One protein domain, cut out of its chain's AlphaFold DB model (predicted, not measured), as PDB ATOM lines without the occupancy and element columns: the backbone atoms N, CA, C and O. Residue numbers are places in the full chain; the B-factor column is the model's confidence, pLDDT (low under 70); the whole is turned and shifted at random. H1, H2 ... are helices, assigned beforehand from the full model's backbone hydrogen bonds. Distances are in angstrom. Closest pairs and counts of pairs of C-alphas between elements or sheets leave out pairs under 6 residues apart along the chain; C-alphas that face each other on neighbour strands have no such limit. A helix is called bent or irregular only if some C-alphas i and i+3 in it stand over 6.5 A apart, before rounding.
ATOM      1  N   ASN A   2     185.930 219.434 238.408       91.81
ATOM      2  CA  ASN A   2     185.308 218.697 237.276       91.81
ATOM      3  C   ASN A   2     186.318 217.802 236.518       91.81
ATOM      4  O   ASN A   2     186.101 216.610 236.327       91.81
ATOM      5  N   SER A   3     187.476 218.354 236.149       91.75
ATOM      6  CA  SER A   3     188.525 217.586 235.464       91.75
ATOM      7  C   SER A   3     189.120 216.458 236.306       91.75
ATOM      8  O   SER A   3     189.597 215.478 235.744       91.75
ATOM      9  N   ASP A   4     189.098 216.580 237.631       94.81
ATOM     10  CA  ASP A   4     189.680 215.574 238.521       94.81
ATOM     11  C   ASP A   4     188.737 214.381 238.684       94.81
ATOM     12  O   ASP A   4     189.189 213.245 238.603       94.81
ATOM     13  N   LEU A   5     187.424 214.626 238.781       92.62
ATOM     14  CA  LEU A   5     186.399 213.575 238.795       92.62
ATOM     15  C   LEU A   5     186.406 212.758 237.493       92.62
ATOM     16  O   LEU A   5     186.391 211.529 237.527       92.62
ATOM     17  N   ALA A   6     186.524 213.426 236.342       92.19
ATOM     18  CA  ALA A   6     186.653 212.742 235.055       92.19
ATOM     19  C   ALA A   6     187.960 211.931 234.948       92.19
ATOM     20  O   ALA A   6     187.962 210.828 234.408       92.19
ATOM     21  N   ARG A   7     189.084 212.445 235.476       93.56
ATOM     22  CA  ARG A   7     190.366 211.707 235.526       93.56
ATOM     23  C   ARG A   7     190.295 210.466 236.413       93.56
ATOM     24  O   ARG A   7     190.953 209.480 236.108       93.56
ATOM     25  N   GLN A   8     189.508 210.524 237.482       95.62
ATOM     26  CA  GLN A   8     189.238 209.390 238.366       95.62
ATOM     27  C   GLN A   8     188.192 208.420 237.788       95.62
ATOM     28  O   GLN A   8     187.845 207.447 238.447       95.62
ATOM     29  N   ASN A   9     187.715 208.652 236.557       93.12
ATOM     30  CA  ASN A   9     186.669 207.873 235.890       93.12
ATOM     31  C   ASN A   9     185.344 207.812 236.673       93.12
ATOM     32  O   ASN A   9     184.594 206.854 236.513       93.12
ATOM     33  N   ILE A  10     185.036 208.836 237.482       95.25
ATOM     34  CA  ILE A  10     183.730 208.949 238.158       95.25
ATOM     35  C   ILE A  10     182.605 209.081 237.123       95.25
ATOM     36  O   ILE A  10     181.534 208.518 237.292       95.25
ATOM     37  N   TYR A  11     182.884 209.774 236.019       95.69
ATOM     38  CA  TYR A  11     182.050 209.834 234.824       95.69
ATOM     39  C   TYR A  11     182.928 209.978 233.579       95.69
ATOM     40  O   TYR A  11     184.138 210.221 233.650       95.69
ATOM     41  N   THR A  12     182.321 209.829 232.407       95.88
ATOM     42  CA  THR A  12     183.032 209.814 231.127       95.88
ATOM     43  C   THR A  12     183.568 211.194 230.727       95.88
ATOM     44  O   THR A  12     183.045 212.246 231.098       95.88
ATOM     45  N   LYS A  13     184.573 211.221 229.841       95.56
ATOM     46  CA  LYS A  13     185.053 212.477 229.229       95.56
ATOM     47  C   LYS A  13     183.964 213.230 228.454       95.56
ATOM     48  O   LYS A  13     184.035 214.451 228.337       95.56
ATOM     49  N   SER A  14     182.971 212.529 227.907       95.94
ATOM     50  CA  SER A  14     181.837 213.166 227.228       95.94
ATOM     51  C   SER A  14     180.944 213.911 228.217       95.94
ATOM     52  O   SER A  14     180.542 215.039 227.946       95.94
ATOM     53  N   GLU A  15     180.689 213.334 229.388       96.06
ATOM     54  CA  GLU A  15     179.939 214.002 230.456       96.06
ATOM     55  C   GLU A  15     180.706 215.180 231.046       96.06
ATOM     56  O   GLU A  15     180.118 216.233 231.264       96.06
ATOM     57  N   GLN A  16     182.031 215.072 231.192       97.44
ATOM     58  CA  GLN A  16     182.870 216.208 231.585       97.44
ATOM     59  C   GLN A  16     182.650 217.424 230.672       97.44
ATOM     60  O   GLN A  16     182.531 218.550 231.156       97.44
ATOM     61  N   LYS A  17     182.583 217.202 229.350       97.75
ATOM     62  CA  LYS A  17     182.321 218.265 228.368       97.75
ATOM     63  C   LYS A  17     180.925 218.860 228.534       97.75
ATOM     64  O   LYS A  17     180.790 220.075 228.442       97.75
ATOM     65  N   GLN A  18     179.917 218.033 228.813       97.88
ATOM     66  CA  GLN A  18     178.563 218.515 229.093       97.88
ATOM     67  C   GLN A  18     178.521 219.375 230.361       97.88
ATOM     68  O   GLN A  18     178.010 220.488 230.310       97.88
ATOM     69  N   VAL A  19     179.149 218.930 231.455       97.38
ATOM     70  CA  VAL A  19     179.253 219.708 232.703       97.38
ATOM     71  C   VAL A  19     179.932 221.059 232.462       97.38
ATOM     72  O   VAL A  19     179.479 222.082 232.974       97.38
ATOM     73  N   THR A  20     180.987 221.098 231.641       97.81
ATOM     74  CA  THR A  20     181.642 222.356 231.250       97.81
ATOM     75  C   THR A  20     180.727 223.254 230.412       97.81
ATOM     76  O   THR A  20     180.691 224.460 230.643       97.81
ATOM     77  N   ALA A  21     179.958 222.696 229.474       97.81
ATOM     78  CA  ALA A  21     178.996 223.464 228.684       97.81
ATOM     79  C   ALA A  21     177.882 224.062 229.564       97.81
ATOM     80  O   ALA A  21     177.551 225.240 229.430       97.81
ATOM     81  N   TRP A  22     177.356 223.291 230.521       98.44
ATOM     82  CA  TRP A  22     176.354 223.778 231.473       98.44
ATOM     83  C   TRP A  22     176.897 224.889 232.373       98.44
ATOM     84  O   TRP A  22     176.181 225.846 232.671       98.44
ATOM     85  N   PHE A  23     178.168 224.789 232.778       98.00
ATOM     86  CA  PHE A  23     178.842 225.858 233.509       98.00
ATOM     87  C   PHE A  23     178.880 227.162 232.700       98.00
ATOM     88  O   PHE A  23     178.597 228.211 233.270       98.00
ATOM     89  N   GLY A  24     179.156 227.093 231.393       98.25
ATOM     90  CA  GLY A  24     179.130 228.254 230.495       98.25
ATOM     91  C   GLY A  24     177.777 228.967 230.493       98.25
ATOM     92  O   GLY A  24     177.712 230.137 230.859       98.25
ATOM     93  N   ILE A  25     176.690 228.236 230.217       98.50
ATOM     94  CA  ILE A  25     175.323 228.795 230.201       98.50
ATOM     95  C   ILE A  25     174.965 229.433 231.553       98.50
ATOM     96  O   ILE A  25     174.429 230.539 231.606       98.50
ATOM     97  N   ARG A  26     175.283 228.765 232.672       98.12
ATOM     98  CA  ARG A  26     175.043 229.328 234.012       98.12
ATOM     99  C   ARG A  26     175.851 230.608 234.241       98.12
ATOM    100  O   ARG A  26     175.349 231.520 234.894       98.12
ATOM    101  N   ASN A  27     177.094 230.652 233.768       98.44
ATOM    102  CA  ASN A  27     177.970 231.807 233.920       98.44
ATOM    103  C   ASN A  27     177.428 233.010 233.140       98.44
ATOM    104  O   ASN A  27     177.278 234.084 233.714       98.44
ATOM    105  N   ASP A  28     177.041 232.811 231.879       98.69
ATOM    106  CA  ASP A  28     176.393 233.851 231.075       98.69
ATOM    107  C   ASP A  28     175.107 234.359 231.739       98.69
ATOM    108  O   ASP A  28     174.915 235.566 231.862       98.69
ATOM    109  N   ALA A  29     174.269 233.460 232.268       98.06
ATOM    110  CA  ALA A  29     173.073 233.842 233.019       98.06
ATOM    111  C   ALA A  29     173.390 234.684 234.268       98.06
ATOM    112  O   ALA A  29     172.728 235.689 234.517       98.06
ATOM    113  N   ALA A  30     174.410 234.305 235.045       98.38
ATOM    114  CA  ALA A  30     174.818 235.030 236.251       98.38
ATOM    115  C   ALA A  30     175.379 236.430 235.951       98.38
ATOM    116  O   ALA A  30     175.303 237.315 236.803       98.38
ATOM    117  N   HIS A  31     175.924 236.626 234.749       98.50
ATOM    118  CA  HIS A  31     176.447 237.906 234.278       98.50
ATOM    119  C   HIS A  31     175.453 238.708 233.421       98.50
ATOM    120  O   HIS A  31     175.744 239.851 233.087       98.50
ATOM    121  N   GLY A  32     174.270 238.159 233.124       98.06
ATOM    122  CA  GLY A  32     173.220 238.835 232.356       98.06
ATOM    123  C   GLY A  32     173.382 238.780 230.833       98.06
ATOM    124  O   GLY A  32     172.666 239.497 230.139       98.06
ATOM    125  N   ASN A  33     174.269 237.928 230.314       98.56
ATOM    126  CA  ASN A  33     174.521 237.757 228.878       98.56
ATOM    127  C   ASN A  33     173.490 236.792 228.256       98.56
ATOM    128  O   ASN A  33     173.821 235.685 227.823       98.56
ATOM    129  N   TYR A  34     172.208 237.154 228.292       97.94
ATOM    130  CA  TYR A  34     171.110 236.283 227.845       97.94
ATOM    131  C   TYR A  34     171.124 236.002 226.336       97.94
ATOM    132  O   TYR A  34     170.526 235.035 225.883       97.94
ATOM    133  N   GLU A  35     171.818 236.825 225.557       98.25
ATOM    134  CA  GLU A  35     172.022 236.668 224.118       98.25
ATOM    135  C   GLU A  35     173.006 235.546 223.749       98.25
ATOM    136  O   GLU A  35     173.013 235.099 222.601       98.25
ATOM    137  N   ASN A  36     173.811 235.069 224.705       98.38
ATOM    138  CA  ASN A  36     174.828 234.037 224.469       98.38
ATOM    139  C   ASN A  36     174.264 232.611 224.455       98.38
ATOM    140  O   ASN A  36     174.995 231.659 224.181       98.38
ATOM    141  N   TYR A  37     172.980 232.442 224.760       98.44
ATOM    142  CA  TYR A  37     172.320 231.146 224.767       98.44
ATOM    143  C   TYR A  37     170.828 231.292 224.478       98.44
ATOM    144  O   TYR A  37     170.242 232.368 224.529       98.44
ATOM    145  N   SER A  38     170.193 230.170 224.176       98.56
ATOM    146  CA  SER A  38     168.771 230.097 223.865       98.56
ATOM    147  C   SER A  38     167.973 229.375 224.947       98.56
ATOM    148  O   SER A  38     168.471 228.488 225.645       98.56
ATOM    149  N   ASP A  39     166.667 229.638 224.994       98.00
ATOM    150  CA  ASP A  39     165.710 228.871 225.803       98.00
ATOM    151  C   ASP A  39     165.791 227.356 225.551       98.00
ATOM    152  O   ASP A  39     165.561 226.544 226.451       98.00
ATOM    153  N   LYS A  40     166.103 226.948 224.313       98.56
ATOM    154  CA  LYS A  40     166.269 225.534 223.958       98.56
ATOM    155  C   LYS A  40     167.489 224.936 224.654       98.56
ATOM    156  O   LYS A  40     167.396 223.827 225.180       98.56
ATOM    157  N   GLU A  41     168.604 225.657 224.684       98.38
ATOM    158  CA  GLU A  41     169.822 225.230 225.378       98.38
ATOM    159  C   GLU A  41     169.615 225.173 226.889       98.38
ATOM    160  O   GLU A  41     170.042 224.204 227.514       98.38
ATOM    161  N   VAL A  42     168.859 226.111 227.471       98.31
ATOM    162  CA  VAL A  42     168.475 226.060 228.893       98.31
ATOM    163  C   VAL A  42     167.636 224.814 229.199       98.31
ATOM    164  O   VAL A  42     167.902 224.105 230.171       98.31
ATOM    165  N   LYS A  43     166.648 224.490 228.355       98.50
ATOM    166  CA  LYS A  43     165.836 223.269 228.520       98.50
ATOM    167  C   LYS A  43     166.689 222.003 228.435       98.50
ATOM    168  O   LYS A  43     166.517 221.099 229.253       98.50
ATOM    169  N   LEU A  44     167.620 221.944 227.481       98.38
ATOM    170  CA  LEU A  44     168.548 220.819 227.333       98.38
ATOM    171  C   LEU A  44     169.512 220.708 228.518       98.38
ATOM    172  O   LEU A  44     169.751 219.597 228.987       98.38
ATOM    173  N   LEU A  45     170.007 221.831 229.044       98.31
ATOM    174  CA  LEU A  45     170.818 221.872 230.260       98.31
ATOM    175  C   LEU A  45     170.064 221.257 231.438       98.31
ATOM    176  O   LEU A  45     170.604 220.384 232.111       98.31
ATOM    177  N   ILE A  46     168.816 221.669 231.678       98.31
ATOM    178  CA  ILE A  46     168.020 221.169 232.810       98.31
ATOM    179  C   ILE A  46     167.764 219.661 232.680       98.31
ATOM    180  O   ILE A  46     167.873 218.933 233.668       98.31
ATOM    181  N   LEU A  47     167.430 219.184 231.478       98.25
ATOM    182  CA  LEU A  47     167.224 217.757 231.221       98.25
ATOM    183  C   LEU A  47     168.516 216.953 231.416       98.25
ATOM    184  O   LEU A  47     168.505 215.955 232.134       98.25
ATOM    185  N   GLY A  48     169.623 217.414 230.830       97.88
ATOM    186  CA  GLY A  48     170.925 216.759 230.937       97.88
ATOM    187  C   GLY A  48     171.452 216.723 232.370       97.88
ATOM    188  O   GLY A  48     171.949 215.692 232.812       97.88
ATOM    189  N   LEU A  49     171.270 217.808 233.130       97.19
ATOM    190  CA  LEU A  49     171.660 217.866 234.536       97.19
ATOM    191  C   LEU A  49     170.876 216.854 235.381       97.19
ATOM    192  O   LEU A  49     171.467 216.152 236.195       97.19
ATOM    193  N   ARG A  50     169.555 216.752 235.180       97.56
ATOM    194  CA  ARG A  50     168.717 215.773 235.894       97.56
ATOM    195  C   ARG A  50     169.149 214.340 235.600       97.56
ATOM    196  O   ARG A  50     169.314 213.563 236.534       97.56
ATOM    197  N   ASP A  51     169.359 214.009 234.330       97.75
ATOM    198  CA  ASP A  51     169.839 212.686 233.919       97.75
ATOM    199  C   ASP A  51     171.222 212.367 234.512       97.75
ATOM    200  O   ASP A  51     171.440 211.290 235.068       97.75
ATOM    201  N   PHE A  52     172.144 213.332 234.475       96.81
ATOM    202  CA  PHE A  52     173.475 213.177 235.052       96.81
ATOM    203  C   PHE A  52     173.436 212.882 236.555       96.81
ATOM    204  O   PHE A  52     174.158 211.996 237.005       96.81
ATOM    205  N   LEU A  53     172.580 213.572 237.315       95.81
ATOM    206  CA  LEU A  53     172.414 213.337 238.755       95.81
ATOM    207  C   LEU A  53     171.836 211.950 239.061       95.81
ATOM    208  O   LEU A  53     172.252 211.321 240.028       95.81
ATOM    209  N   VAL A  54     170.911 211.449 238.236       96.88
ATOM    210  CA  VAL A  54     170.357 210.093 238.395       96.88
ATOM    211  C   VAL A  54     171.426 209.026 238.162       96.88
ATOM    212  O   VAL A  54     171.465 208.026 238.875       96.88
ATOM    213  N   ARG A  55     172.305 209.229 237.174       94.25
ATOM    214  CA  ARG A  55     173.371 208.272 236.839       94.25
ATOM    215  C   ARG A  55     174.584 208.354 237.766       94.25
ATOM    216  O   ARG A  55     175.331 207.385 237.843       94.25
ATOM    217  N   ASN A  56     174.766 209.475 238.463       91.62
ATOM    218  CA  ASN A  56     175.878 209.721 239.383       91.62
ATOM    219  C   ASN A  56     175.351 210.117 240.779       91.62
ATOM    220  O   ASN A  56     175.495 211.278 241.176       91.62
TER     221      ASN A  56
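Overview. This is residues 2 to 56 of the 58 residues of an uncharacterized protein of marine sediment metagenome (UniProt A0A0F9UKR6). Two long helices, H2 and H3, cross as a steep X near their middles and run opposite ways, joined at one end by a short link. A small helix, H1, folds back along the first part of H2, on the side of H2 away from H3, and makes a helical hairpin with it. The printed part has 55 residues with three named helices, in the order H1, H2, H3, and no named strand; the class is all helix. The whole is elongated, spanning 35 by 19 by 14 A, yet only just compact, close to loose, with a radius of gyration of the C-alphas of 12.1 A.

Along the chain. H1 is residues 2 to 7, from Asn 2 to Arg 7, and its first C-alpha is printed at (185.308, 218.697, 237.276). H2 is residues 13 to 31, from Lys 13 at (185.053, 212.477, 229.229) to His 31, the longest helix with 19 residues and 27.3 A from first to last C-alpha. H3 is residues 39 to 55, from Asp 39 to Arg 55, 24.6 A long, and its last C-alpha stands at (173.371, 208.272, 236.839). No helix is bent or irregular.

Arrangement. H1 and H2 touch, with the C-alphas of Ala 6 and Lys 13 the closest at 6.0 A. H2 touches H1 with residues 13 to 20 alone. Their lines stand at a shallow tilt of 5 degrees and they run opposite ways, as a helical hairpin. H2 and H3 only just touch, with 3 pairs of C-alphas within 8 A. The closest C-alphas of H2 and H3 are those of Trp 22 and Leu 45, 6.0 A apart. These two helices stand at a steep tilt of 47 degrees and run opposite ways, 10.8 A from centre to centre. H1 and H3 are apart. In H1, H2 and H3 every O i to N i+4 pair is within hydrogen-bond range.

Size, cuts and confidence. The two C-alphas farthest apart in the domain are those of Gln 8 and Glu 35, at 35.3 A. The C-alphas of Asn 2 and Asn 56, first and last in the printed part, are 13.2 A apart. The link from H1 to H2, with 5 residues between them, is tight, and the link from H2 to H3, with 7 residues, is short; no link is long. The printed part has no cut and runs from residue 2 to residue 56 of a full chain of 58 residues. The mean pLDDT of the printed part is 96.9, and no printed residue is under 70 in this predicted model.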